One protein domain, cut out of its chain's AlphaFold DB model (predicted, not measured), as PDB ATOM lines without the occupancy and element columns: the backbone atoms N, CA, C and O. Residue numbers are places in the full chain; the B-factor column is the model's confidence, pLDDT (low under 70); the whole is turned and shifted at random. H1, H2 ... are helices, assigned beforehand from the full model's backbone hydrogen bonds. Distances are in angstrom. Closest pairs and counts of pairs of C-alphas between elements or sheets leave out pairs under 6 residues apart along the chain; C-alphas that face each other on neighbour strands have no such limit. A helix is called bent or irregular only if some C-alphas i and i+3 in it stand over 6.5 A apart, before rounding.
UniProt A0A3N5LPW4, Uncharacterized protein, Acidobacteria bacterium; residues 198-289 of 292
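Overview. This is residues 198 to 289 of the 292 residues of an uncharacterized protein of Acidobacteria bacterium (UniProt A0A3N5LPW4). One long helix, H5, runs through most of an elongated, loose assembly; H6 folds back on its later part as a helical hairpin, and H1 packs along H6, with H2 near H1, H5 and H6 at that same end. From H2 the chain runs back along H5 to the short H3, which packs on H5, and then to H4 at the far end, where residues 240 to 246, of which 240 to 243 belong to H4, stick out. The printed part has 92 residues with six named helices, in the order H1, H2, H3, H4, H5, H6, and no named strand; the class is all helix, with 71 residues in the helices. The whole is loose, with a radius of gyration of the C-alphas of 15.3 A, and it spans 50 by 24 by 19 A along its three main axes.

Along the chain. The longest helix, H5, holds residues 249 to 269 and is 30.3 A from first to last C-alpha, from C-alpha 249 at (-9.994, 34.805, 8.177) to C-alpha 269 at (-11.811, 17.898, 33.241). H6 follows with residues 274 to 287, 20.3 A long, ending at C-alpha 287 at (-11.102, 39.339, 24.960). H1 takes residues 198 to 208 and is 15.3 A long; its C-alpha 198 is at (-10.385, 41.120, 30.411). H2 covers residues 211 to 223 over 19.7 A and is irregular, with C-alphas 219 and 222 8.0 A apart. H3, residues 229 to 232, is 5.0 A long, and H4, residues 236 to 243, is 10.4 A long.

Arrangement. H5 has the centre nearest to the mean of the C-alphas, at 5.7 A. H5 and H6 form a hairpin: they touch, with the closest C-alphas, those of Arg 264 and Cys 277, 5.9 A apart. They run opposite ways at a steep tilt of 37 degrees, only just beyond shallow, and H5 touches H6 with residues 260 to 268 alone. H6 also touches H1, where the C-alphas of Leu 198 and Asn 287 come closest at 5.8 A; these two run opposite ways at a shallow tilt of 21 degrees. H2 and H6 are close but not clearly touching, the closest C-alphas being those of Asp 213 and Gly 276, 6.1 A apart. H1 and H2 are close but not clearly touching too, with the C-alphas of Glu 206 and Arg 214 closest at 6.0 A, a shallow tilt of 25 degrees, opposite ways. H2 and H5 are near each other, with 6 pairs of C-alphas within 10 A. H3 touches H5 at residues 254 to 259 of H5 alone, the closest C-alphas being those of Ala 232 and Val 255, 5.3 A apart. H3 and H4 only just touch, and only at the corner, with 3 pairs of C-alphas within 8 A, the closest those of Asp 230 and Trp 236 at 7.0 A. H4 is apart from H5, and H1 is apart from H5. Every O i to N i+4 pair is within hydrogen-bond range in H1, H4, H5 and H6, against 7 of 9 in H2, while H3 is too short for such a pair.

Size, cuts and confidence. The two C-alphas farthest apart are those of Glu 211 and Lys 242, at 50.1 A, and the outline is a rod. Residues 240 to 246, of which 240 to 243 belong to H4, stand free. The first and last printed C-alphas, those of Leu 198 and Phe 289, are 11.2 A apart. The printed part has no cut, and the five links between the helices are tight. The mean pLDDT of the printed part is 82.4; it is under 70 at residue 199, residues 226 to 232, residue 237, residues 240 to 241 and residues 288 to 289.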
ATOM      1  N   LEU A 198     -10.387  42.546  30.102       71.81
ATOM      2  CA  LEU A 198     -10.385  41.120  30.411       71.81
ATOM      3  C   LEU A 198     -10.531  40.857  31.915       71.81
ATOM      4  O   LEU A 198     -11.395  40.082  32.294       71.81
ATOM      5  N   GLU A 199      -9.740  41.506  32.775       66.81
ATOM      6  CA  GLU A 199      -9.824  41.298  34.233       66.81
ATOM      7  C   GLU A 199     -11.177  41.733  34.808       66.81
ATOM      8  O   GLU A 199     -11.712  41.076  35.700       66.81
ATOM      9  N   LYS A 200     -11.760  42.816  34.281       75.31
ATOM     10  CA  LYS A 200     -13.112  43.253  34.636       75.31
ATOM     11  C   LYS A 200     -14.149  42.219  34.195       75.31
ATOM     12  O   LYS A 200     -14.986  41.829  35.000       75.31
ATOM     13  N   ASP A 201     -14.079  41.757  32.948       79.19
ATOM     14  CA  ASP A 201     -15.006  40.752  32.425       79.19
ATOM     15  C   ASP A 201     -14.866  39.404  33.156       79.19
ATOM     16  O   ASP A 201     -15.867  38.730  33.392       79.19
ATOM     17  N   GLU A 202     -13.650  39.012  33.551       82.25
ATOM     18  CA  GLU A 202     -13.409  37.837  34.394       82.25
ATOM     19  C   GLU A 202     -14.018  38.021  35.787       82.25
ATOM     20  O   GLU A 202     -14.688  37.113  36.274       82.25
ATOM     21  N   GLN A 203     -13.856  39.192  36.414       80.62
ATOM     22  CA  GLN A 203     -14.468  39.488  37.710       80.62
ATOM     23  C   GLN A 203     -16.004  39.489  37.636       80.62
ATOM     24  O   GLN A 203     -16.661  38.932  38.519       80.62
ATOM     25  N   ASP A 204     -16.578  40.099  36.600       82.50
ATOM     26  CA  ASP A 204     -18.025  40.131  36.378       82.50
ATOM     27  C   ASP A 204     -18.550  38.705  36.119       82.50
ATOM     28  O   ASP A 204     -19.555  38.289  36.695       82.50
ATOM     29  N   MET A 205     -17.825  37.900  35.335       91.75
ATOM     30  CA  MET A 205     -18.149  36.493  35.094       91.75
ATOM     31  C   MET A 205     -18.075  35.650  36.371       91.75
ATOM     32  O   MET A 205     -19.013  34.893  36.634       91.75
ATOM     33  N   GLU A 206     -17.042  35.819  37.205       88.25
ATOM     34  CA  GLU A 206     -16.893  35.110  38.483       88.25
ATOM     35  C   GLU A 206     -18.131  35.289  39.380       88.25
ATOM     36  O   GLU A 206     -18.578  34.329  40.017       88.25
ATOM     37  N   GLN A 207     -18.734  36.483  39.387       87.00
ATOM     38  CA  GLN A 207     -19.958  36.769  40.149       87.00
ATOM     39  C   GLN A 207     -21.179  36.000  39.625       87.00
ATOM     40  O   GLN A 207     -22.065  35.656  40.407       87.00
ATOM     41  N   THR A 208     -21.213  35.689  38.327       89.44
ATOM     42  CA  THR A 208     -22.306  34.934  37.687       89.44
ATOM     43  C   THR A 208     -22.137  33.414  37.750       89.44
ATOM     44  O   THR A 208     -23.081  32.684  37.428       89.44
ATOM     45  N   LEU A 209     -20.958  32.916  38.135       91.50
ATOM     46  CA  LEU A 209     -20.718  31.487  38.336       91.50
ATOM     47  C   LEU A 209     -21.417  30.977  39.597       91.50
ATOM     48  O   LEU A 209     -21.540  31.695  40.596       91.50
ATOM     49  N   SER A 210     -21.809  29.699  39.562       94.00
ATOM     50  CA  SER A 210     -22.209  28.963  40.761       94.00
ATOM     51  C   SER A 210     -21.059  28.930  41.776       94.00
ATOM     52  O   SER A 210     -19.890  29.078  41.416       94.00
ATOM     53  N   GLU A 211     -21.365  28.726  43.057       93.06
ATOM     54  CA  GLU A 211     -20.328  28.699  44.097       93.06
ATOM     55  C   GLU A 211     -19.284  27.594  43.853       93.06
ATOM     56  O   GLU A 211     -18.087  27.821  44.038       93.06
ATOM     57  N   SER A 212     -19.718  26.418  43.387       92.38
ATOM     58  CA  SER A 212     -18.823  25.306  43.052       92.38
ATOM     59  C   SER A 212     -17.914  25.636  41.870       92.38
ATOM     60  O   SER A 212     -16.700  25.454  41.972       92.38
ATOM     61  N   ASP A 213     -18.466  26.184  40.783       91.62
ATOM     62  CA  ASP A 213     -17.682  26.535  39.592       91.62
ATOM     63  C   ASP A 213     -16.698  27.668  39.889       91.62
ATOM     64  O   ASP A 213     -15.557  27.635  39.431       91.62
ATOM     65  N   ARG A 214     -17.106  28.646  40.706       92.88
ATOM     66  CA  ARG A 214     -16.257  29.767  41.115       92.88
ATOM     67  C   ARG A 214     -15.031  29.298  41.892       92.88
ATOM     68  O   ARG A 214     -13.934  29.783  41.630       92.88
ATOM     69  N   ARG A 215     -15.189  28.342  42.815       90.31
ATOM     70  CA  ARG A 215     -14.057  27.769  43.567       90.31
ATOM     71  C   ARG A 215     -13.085  27.034  42.646       90.31
ATOM     72  O   ARG A 215     -11.879  27.227  42.769       90.31
ATOM     73  N   ILE A 216     -13.604  26.233  41.712       89.06
ATOM     74  CA  ILE A 216     -12.779  25.514  40.728       89.06
ATOM     75  C   ILE A 216     -12.034  26.510  39.835       89.06
ATOM     76  O   ILE A 216     -10.829  26.374  39.634       89.06
ATOM     77  N   TRP A 217     -12.720  27.542  39.347       88.81
ATOM     78  CA  TRP A 217     -12.122  28.603  38.545       88.81
ATOM     79  C   TRP A 217     -10.995  29.329  39.291       88.81
ATOM     80  O   TRP A 217      -9.874  29.404  38.794       88.81
ATOM     81  N   GLN A 218     -11.249  29.809  40.511       88.69
ATOM     82  CA  GLN A 218     -10.256  30.549  41.295       88.69
ATOM     83  C   GLN A 218      -9.019  29.709  41.635       88.69
ATOM     84  O   GLN A 218      -7.917  30.254  41.669       88.69
ATOM     85  N   ALA A 219      -9.188  28.400  41.845       87.88
ATOM     86  CA  ALA A 219      -8.083  27.488  42.116       87.88
ATOM     87  C   ALA A 219      -7.216  27.197  40.880       87.88
ATOM     88  O   ALA A 219      -6.015  26.996  41.032       87.88
ATOM     89  N   ASN A 220      -7.802  27.186  39.676       85.94
ATOM     90  CA  ASN A 220      -7.140  26.643  38.483       85.94
ATOM     91  C   ASN A 220      -6.906  27.665  37.356       85.94
ATOM     92  O   ASN A 220      -6.267  27.331  36.363       85.94
ATOM     93  N   LYS A 221      -7.388  28.913  37.456       83.19
ATOM     94  CA  LYS A 221      -7.338  29.879  36.336       83.19
ATOM     95  C   LYS A 221      -5.937  30.198  35.793       83.19
ATOM     96  O   LYS A 221      -5.811  30.651  34.661       83.19
ATOM     97  N   GLN A 222      -4.875  29.949  36.563       81.44
ATOM     98  CA  GLN A 222      -3.494  30.124  36.091       81.44
ATOM     99  C   GLN A 222      -3.038  29.022  35.114       81.44
ATOM    100  O   GLN A 222      -2.104  29.250  34.343       81.44
ATOM    101  N   ASP A 223      -3.722  27.873  35.113       83.62
ATOM    102  CA  ASP A 223      -3.375  26.666  34.352       83.62
ATOM    103  C   ASP A 223      -4.200  26.494  33.069       83.62
ATOM    104  O   ASP A 223      -4.121  25.460  32.399       83.62
ATOM    105  N   ILE A 224      -4.989  27.507  32.698       81.06
ATOM    106  CA  ILE A 224      -5.785  27.490  31.469       81.06
ATOM    107  C   ILE A 224      -4.851  27.273  30.268       81.06
ATOM    108  O   ILE A 224      -3.817  27.950  30.160       81.06
ATOM    109  N   PRO A 225      -5.201  26.355  29.342       76.50
ATOM    110  CA  PRO A 225      -4.438  26.142  28.123       76.50
ATOM    111  C   PRO A 225      -4.189  27.466  27.404       76.50
ATOM    112  O   PRO A 225      -5.084  28.300  27.298       76.50
ATOM    113  N   ARG A 226      -2.971  27.676  26.903       69.62
ATOM    114  CA  ARG A 226      -2.644  28.871  26.112       69.62
ATOM    115  C   ARG A 226      -2.919  28.607  24.634       69.62
ATOM    116  O   ARG A 226      -2.639  27.494  24.184       69.62
ATOM    117  N   PRO A 227      -3.378  29.612  23.864       66.62
ATOM    118  CA  PRO A 227      -3.536  29.455  22.426       66.62
ATOM    119  C   PRO A 227      -2.200  29.039  21.812       66.62
ATOM    120  O   PRO A 227      -1.183  29.708  22.006       66.62
ATOM    121  N   SER A 228      -2.195  27.924  21.086       69.00
ATOM    122  CA  SER A 228      -1.021  27.445  20.363       69.00
ATOM    123  C   SER A 228      -1.383  27.225  18.903       69.00
ATOM    124  O   SER A 228      -2.074  26.268  18.554       69.00
ATOM    125  N   LEU A 229      -0.886  28.121  18.048       67.62
ATOM    126  CA  LEU A 229      -1.020  28.011  16.596       67.62
ATOM    127  C   LEU A 229      -0.430  26.698  16.069       67.62
ATOM    128  O   LEU A 229      -1.010  26.090  15.178       67.62
ATOM    129  N   ASP A 230       0.662  26.212  16.666       68.94
ATOM    130  CA  ASP A 230       1.290  24.945  16.271       68.94
ATOM    131  C   ASP A 230       0.383  23.731  16.533       68.94
ATOM    132  O   ASP A 230       0.463  22.740  15.811       68.94
ATOM    133  N   ARG A 231      -0.493  23.806  17.550       69.94
ATOM    134  CA  ARG A 231      -1.487  22.758  17.836       69.94
ATOM    135  C   ARG A 231      -2.716  22.868  16.939       69.94
ATOM    136  O   ARG A 231      -3.220  21.844  16.493       69.94
ATOM    137  N   ALA A 232      -3.184  24.091  16.694       69.25
ATOM    138  CA  ALA A 232      -4.381  24.338  15.896       69.25
ATOM    139  C   ALA A 232      -4.149  24.124  14.389       69.25
ATOM    140  O   ALA A 232      -5.027  23.612  13.701       69.25
ATOM    141  N   LEU A 233      -2.969  24.490  13.878       73.50
ATOM    142  CA  LEU A 233      -2.595  24.386  12.466       73.50
ATOM    143  C   LEU A 233      -1.193  23.765  12.318       73.50
ATOM    144  O   LEU A 233      -0.229  24.481  12.060       73.50
ATOM    145  N   PRO A 234      -1.023  22.442  12.465       76.56
ATOM    146  CA  PRO A 234       0.293  21.814  12.343       76.56
ATOM    147  C   PRO A 234       0.998  22.184  11.024       76.56
ATOM    148  O   PRO A 234       0.430  22.034   9.945       76.56
ATOM    149  N   GLY A 235       2.236  22.684  11.105       70.31
ATOM    150  CA  GLY A 235       3.030  23.076   9.928       70.31
ATOM    151  C   GLY A 235       2.763  24.485   9.374       70.31
ATOM    152  O   GLY A 235       3.422  24.886   8.415       70.31
ATOM    153  N   TRP A 236       1.874  25.278   9.988       72.75
ATOM    154  CA  TRP A 236       1.523  26.629   9.516       72.75
ATOM    155  C   TRP A 236       2.728  27.559   9.325       72.75
ATOM    156  O   TRP A 236       2.744  28.372   8.402       72.75
ATOM    157  N   GLN A 237       3.759  27.430  10.166       68.94
ATOM    158  CA  GLN A 237       4.953  28.272  10.088       68.94
ATOM    159  C   GLN A 237       5.705  28.090   8.768       68.94
ATOM    160  O   GLN A 237       6.253  29.059   8.247       68.94
ATOM    161  N   GLU A 238       5.751  26.872   8.227       71.81
ATOM    162  CA  GLU A 238       6.418  26.597   6.951       71.81
ATOM    163  C   GLU A 238       5.598  27.149   5.787       71.81
ATOM    164  O   GLU A 238       6.154  27.809   4.906       71.81
ATOM    165  N   THR A 239       4.275  26.978   5.833       70.12
ATOM    166  CA  THR A 239       3.336  27.507   4.833       70.12
ATOM    167  C   THR A 239       3.367  29.034   4.787       70.12
ATOM    168  O   THR A 239       3.624  29.610   3.731       70.12
ATOM    169  N   LEU A 240       3.221  29.714   5.931       69.94
ATOM    170  CA  LEU A 240       3.220  31.179   5.969       69.94
ATOM    171  C   LEU A 240       4.591  31.780   5.642       69.94
ATOM    172  O   LEU A 240       4.658  32.817   4.984       69.94
ATOM    173  N   LYS A 241       5.703  31.142   6.042       67.44
ATOM    174  CA  LYS A 241       7.051  31.604   5.654       67.44
ATOM    175  C   LYS A 241       7.293  31.452   4.154       67.44
ATOM    176  O   LYS A 241       7.927  32.322   3.558       67.44
ATOM    177  N   LYS A 242       6.798  30.369   3.550       74.19
ATOM    178  CA  LYS A 242       6.928  30.108   2.113       74.19
ATOM    179  C   LYS A 242       6.054  31.049   1.284       74.19
ATOM    180  O   LYS A 242       6.504  31.537   0.252       74.19
ATOM    181  N   GLU A 243       4.845  31.338   1.756       75.25
ATOM    182  CA  GLU A 243       3.856  32.159   1.047       75.25
ATOM    183  C   GLU A 243       3.922  33.652   1.405       75.25
ATOM    184  O   GLU A 243       3.315  34.471   0.720       75.25
ATOM    185  N   LYS A 244       4.676  34.030   2.450       75.00
ATOM    186  CA  LYS A 244       4.822  35.408   2.963       75.00
ATOM    187  C   LYS A 244       3.486  36.140   3.152       75.00
ATOM    188  O   LYS A 244       3.411  37.352   2.948       75.00
ATOM    189  N   ARG A 245       2.436  35.420   3.546       79.62
ATOM    190  CA  ARG A 245       1.092  35.975   3.752       79.62
ATOM    191  C   ARG A 245       0.669  35.893   5.221       79.62
ATOM    192  O   ARG A 245       1.181  35.036   5.943       79.62
ATOM    193  N   PRO A 246      -0.256  36.756   5.671       77.50
ATOM    194  CA  PRO A 246      -0.947  36.559   6.941       77.50
ATOM    195  C   PRO A 246      -1.897  35.349   6.876       77.50
ATOM    196  O   PRO A 246      -2.190  34.823   5.794       77.50
ATOM    197  N   LEU A 247      -2.387  34.924   8.043       77.44
ATOM    198  CA  LEU A 247      -3.478  33.950   8.136       77.44
ATOM    199  C   LEU A 247      -4.733  34.510   7.456       77.44
ATOM    200  O   LEU A 247      -5.034  35.698   7.590       77.44
ATOM    201  N   SER A 248      -5.462  33.657   6.742       82.44
ATOM    202  CA  SER A 248      -6.792  33.998   6.244       82.44
ATOM    203  C   SER A 248      -7.792  34.088   7.401       82.44
ATOM    204  O   SER A 248      -7.549  33.575   8.496       82.44
ATOM    205  N   ASP A 249      -8.940  34.719   7.162       82.75
ATOM    206  CA  ASP A 249      -9.994  34.805   8.177       82.75
ATOM    207  C   ASP A 249     -10.527  33.418   8.575       82.75
ATOM    208  O   ASP A 249     -10.776  33.181   9.756       82.75
ATOM    209  N   ASP A 250     -10.585  32.471   7.635       83.62
ATOM    210  CA  ASP A 250     -10.958  31.077   7.908       83.62
ATOM    211  C   ASP A 250      -9.921  30.366   8.794       83.62
ATOM    212  O   ASP A 250     -10.278  29.676   9.750       83.62
ATOM    213  N   GLU A 251      -8.625  30.565   8.527       80.81
ATOM    214  CA  GLU A 251      -7.541  30.004   9.343       80.81
ATOM    215  C   GLU A 251      -7.551  30.612  10.756       80.81
ATOM    216  O   GLU A 251      -7.416  29.894  11.750       80.81
ATOM    217  N   ARG A 252      -7.780  31.928  10.871       81.00
ATOM    218  CA  ARG A 252      -7.948  32.616  12.162       81.00
ATOM    219  C   ARG A 252      -9.152  32.073  12.930       81.00
ATOM    220  O   ARG A 252      -9.049  31.839  14.136       81.00
ATOM    221  N   GLN A 253     -10.276  31.857  12.252       82.62
ATOM    222  CA  GLN A 253     -11.484  31.312  12.864       82.62
ATOM    223  C   GLN A 253     -11.268  29.869  13.341       82.62
ATOM    224  O   GLN A 253     -11.626  29.537  14.470       82.62
ATOM    225  N   MET A 254     -10.583  29.042  12.552       81.44
ATOM    226  CA  MET A 254     -10.237  27.671  12.931       81.44
ATOM    227  C   MET A 254      -9.338  27.621  14.176       81.44
ATOM    228  O   MET A 254      -9.570  26.811  15.076       81.44
ATOM    229  N   VAL A 255      -8.348  28.517  14.279       79.88
ATOM    230  CA  VAL A 255      -7.486  28.632  15.470       79.88
ATOM    231  C   VAL A 255      -8.291  29.041  16.705       79.88
ATOM    232  O   VAL A 255      -8.094  28.474  17.785       79.88
ATOM    233  N   ARG A 256      -9.218  29.992  16.552       81.06
ATOM    234  CA  ARG A 256     -10.121  30.430  17.626       81.06
ATOM    235  C   ARG A 256     -10.992  29.279  18.124       81.06
ATOM    236  O   ARG A 256     -11.026  29.014  19.324       81.06
ATOM    237  N   ASP A 257     -11.651  28.568  17.215       84.81
ATOM    238  CA  ASP A 257     -12.554  27.472  17.571       84.81
ATOM    239  C   ASP A 257     -11.817  26.301  18.223       84.81
ATOM    240  O   ASP A 257     -12.298  25.757  19.222       84.81
ATOM    241  N   PHE A 258     -10.619  25.972  17.731       85.00
ATOM    242  CA  PHE A 258      -9.756  24.976  18.360       85.00
ATOM    243  C   PHE A 258      -9.398  25.372  19.798       85.00
ATOM    244  O   PHE A 258      -9.573  24.579  20.725       85.00
ATOM    245  N   PHE A 259      -8.960  26.617  20.005       85.06
ATOM    246  CA  PHE A 259      -8.613  27.121  21.330       85.06
ATOM    247  C   PHE A 259      -9.800  27.066  22.301       85.06
ATOM    248  O   PHE A 259      -9.674  26.553  23.414       85.06
ATOM    249  N   TYR A 260     -10.980  27.535  21.886       87.75
ATOM    250  CA  TYR A 260     -12.167  27.503  22.745       87.75
ATOM    251  C   TYR A 260     -12.622  26.075  23.062       87.75
ATOM    252  O   TYR A 260     -13.104  25.819  24.169       87.75
ATOM    253  N   ALA A 261     -12.451  25.136  22.130       87.44
ATOM    254  CA  ALA A 261     -12.710  23.722  22.380       87.44
ATOM    255  C   ALA A 261     -11.725  23.128  23.403       87.44
ATOM    256  O   ALA A 261     -12.153  22.390  24.291       87.44
ATOM    257  N   GLU A 262     -10.438  23.482  23.327       86.81
ATOM    258  CA  GLU A 262      -9.401  23.038  24.270       86.81
ATOM    259  C   GLU A 262      -9.669  23.574  25.683       86.81
ATOM    260  O   GLU A 262      -9.712  22.795  26.637       86.81
ATOM    261  N   VAL A 263      -9.961  24.875  25.814       86.44
ATOM    262  CA  VAL A 263     -10.333  25.497  27.096       86.44
ATOM    263  C   VAL A 263     -11.584  24.842  27.674       86.44
ATOM    264  O   VAL A 263     -11.596  24.462  28.842       86.44
ATOM    265  N   ARG A 264     -12.630  24.635  26.866       91.69
ATOM    266  CA  ARG A 264     -13.862  23.974  27.323       91.69
ATOM    267  C   ARG A 264     -13.610  22.527  27.763       91.69
ATOM    268  O   ARG A 264     -14.185  22.089  28.755       91.69
ATOM    269  N   SER A 265     -12.783  21.778  27.036       90.00
ATOM    270  CA  SER A 265     -12.416  20.401  27.394       90.00
ATOM    271  C   SER A 265     -11.655  20.354  28.721       90.00
ATOM    272  O   SER A 265     -11.968  19.548  29.597       90.00
ATOM    273  N   TRP A 266     -10.711  21.278  28.904       91.81
ATOM    274  CA  TRP A 266      -9.956  21.418  30.141       91.81
ATOM    275  C   TRP A 266     -10.853  21.814  31.324       91.81
ATOM    276  O   TRP A 266     -10.804  21.169  32.363       91.81
ATOM    277  N   LEU A 267     -11.759  22.785  31.166       91.31
ATOM    278  CA  LEU A 267     -12.699  23.176  32.229       91.31
ATOM    279  C   LEU A 267     -13.587  22.006  32.674       91.31
ATOM    280  O   LEU A 267     -13.789  21.790  33.869       91.31
ATOM    281  N   LYS A 268     -14.058  21.199  31.716       92.38
ATOM    282  CA  LYS A 268     -14.810  19.976  32.016       92.38
ATOM    283  C   LYS A 268     -13.978  18.965  32.802       92.38
ATOM    284  O   LYS A 268     -14.516  18.336  33.708       92.38
ATOM    285  N   SER A 269     -12.687  18.811  32.494       91.75
ATOM    286  CA  SER A 269     -11.811  17.898  33.241       91.75
ATOM    287  C   SER A 269     -11.532  18.375  34.670       91.75
ATOM    288  O   SER A 269     -11.307  17.544  35.544       91.75
ATOM    289  N   GLN A 270     -11.630  19.685  34.923       91.88
ATOM    290  CA  GLN A 270     -11.578  20.268  36.271       91.88
ATOM    291  C   GLN A 270     -12.910  20.169  37.036       91.88
ATOM    292  O   GLN A 270     -12.977  20.551  38.202       91.88
ATOM    293  N   GLY A 271     -13.975  19.662  36.407       91.50
ATOM    294  CA  GLY A 271     -15.290  19.512  37.032       91.50
ATOM    295  C   GLY A 271     -16.169  20.763  36.985       91.50
ATOM    296  O   GLY A 271     -17.151  20.833  37.721       91.50
ATOM    297  N   VAL A 272     -15.850  21.741  36.130       93.44
ATOM    298  CA  VAL A 272     -16.713  22.913  35.909       93.44
ATOM    299  C   VAL A 272     -17.985  22.488  35.174       93.44
ATOM    300  O   VAL A 272     -17.939  21.729  34.199       93.44
ATOM    301  N   SER A 273     -19.132  22.999  35.617       94.88
ATOM    302  CA  SER A 273     -20.428  22.724  34.994       94.88
ATOM    303  C   SER A 273     -20.486  23.183  33.523       94.88
ATOM    304  O   SER A 273     -19.737  24.078  33.120       94.88
ATOM    305  N   PRO A 274     -21.386  22.626  32.684       94.94
ATOM    306  CA  PRO A 274     -21.563  23.089  31.305       94.94
ATOM    307  C   PRO A 274     -21.883  24.587  31.203       94.94
ATOM    308  O   PRO A 274     -21.308  25.277  30.367       94.94
ATOM    309  N   GLU A 275     -22.735  25.105  32.091       93.88
ATOM    310  CA  GLU A 275     -23.075  26.531  32.141       93.88
ATOM    311  C   GLU A 275     -21.866  27.385  32.557       93.88
ATOM    312  O   GLU A 275     -21.607  28.432  31.961       93.88
ATOM    313  N   GLY A 276     -21.083  26.925  33.540       91.62
ATOM    314  CA  GLY A 276     -19.838  27.579  33.943       91.62
ATOM    315  C   GLY A 276     -18.805  27.605  32.816       91.62
ATOM    316  O   GLY A 276     -18.191  28.640  32.563       91.62
ATOM    317  N   CYS A 277     -18.672  26.503  32.071       93.12
ATOM    318  CA  CYS A 277     -17.814  26.433  30.890       93.12
ATOM    319  C   CYS A 277     -18.215  27.468  29.833       93.12
ATOM    320  O   CYS A 277     -17.345  28.116  29.254       93.12
ATOM    321  N   ASP A 278     -19.515  27.628  29.579       93.06
ATOM    322  CA  ASP A 278     -20.034  28.559  28.575       93.06
ATOM    323  C   ASP A 278     -19.792  30.016  28.971       93.06
ATOM    324  O   ASP A 278     -19.353  30.812  28.138       93.06
ATOM    325  N   LYS A 279     -19.991  30.344  30.253       91.19
ATOM    326  CA  LYS A 279     -19.689  31.668  30.814       91.19
ATOM    327  C   LYS A 279     -18.201  32.005  30.700       91.19
ATOM    328  O   LYS A 279     -17.859  33.070  30.192       91.19
ATOM    329  N   ILE A 280     -17.321  31.083  31.101       89.81
ATOM    330  CA  ILE A 280     -15.867  31.284  31.042       89.81
ATOM    331  C   ILE A 280     -15.411  31.433  29.586       89.81
ATOM    332  O   ILE A 280     -14.791  32.433  29.236       89.81
ATOM    333  N   VAL A 281     -15.771  30.500  28.697       89.75
ATOM    334  CA  VAL A 281     -15.399  30.563  27.270       89.75
ATOM    335  C   VAL A 281     -15.946  31.832  26.603       89.75
ATOM    336  O   VAL A 281     -15.282  32.395  25.734       89.75
ATOM    337  N   GLY A 282     -17.116  32.323  27.024       88.19
ATOM    338  CA  GLY A 282     -17.685  33.594  26.570       88.19
ATOM    339  C   GLY A 282     -16.780  34.803  26.836       88.19
ATOM    340  O   GLY A 282     -16.599  35.635  25.947       88.19
ATOM    341  N   VAL A 283     -16.140  34.867  28.008       85.69
ATOM    342  CA  VAL A 283     -15.177  35.934  28.343       85.69
ATOM    343  C   VAL A 283     -13.940  35.869  27.445       85.69
ATOM    344  O   VAL A 283     -13.514  36.895  26.913       85.69
ATOM    345  N   TYR A 284     -13.405  34.669  27.198       81.44
ATOM    346  CA  TYR A 284     -12.256  34.480  26.298       81.44
ATOM    347  C   TYR A 284     -12.606  34.779  24.830       81.44
ATOM    348  O   TYR A 284     -11.789  35.303  24.070       81.44
ATOM    349  N   ARG A 285     -13.848  34.509  24.412       83.56
ATOM    350  CA  ARG A 285     -14.361  34.915  23.095       83.56
ATOM    351  C   ARG A 285     -14.357  36.422  22.898       83.56
ATOM    352  O   ARG A 285     -14.029  36.885  21.812       83.56
ATOM    353  N   LYS A 286     -14.679  37.172  23.948       80.12
ATOM    354  CA  LYS A 286     -14.723  38.633  23.911       80.12
ATOM    355  C   LYS A 286     -13.331  39.280  23.928       80.12
ATOM    356  O   LYS A 286     -13.172  40.347  23.347       80.12
ATOM    357  N   ASN A 287     -12.338  38.649  24.564       70.50
ATOM    358  CA  ASN A 287     -11.102  39.339  24.960       70.50
ATOM    359  C   ASN A 287      -9.780  38.748  24.430       70.50
ATOM    360  O   ASN A 287      -8.763  39.436  24.467       70.50
ATOM    361  N   THR A 288      -9.727  37.490  23.980       64.62
ATOM    362  CA  THR A 288      -8.435  36.781  23.819       64.62
ATOM    363  C   THR A 288      -7.807  36.883  22.423       64.62
ATOM    364  O   THR A 288      -6.661  36.480  22.250       64.62
ATOM    365  N   PHE A 289      -8.494  37.451  21.427       59.62
ATOM    366  CA  PHE A 289      -7.942  37.575  20.069       59.62
ATOM    367  C   PHE A 289      -7.971  39.018  19.551       59.62
ATOM    368  O   PHE A 289      -8.890  39.366  18.809       59.62
TER     369      PHE A 289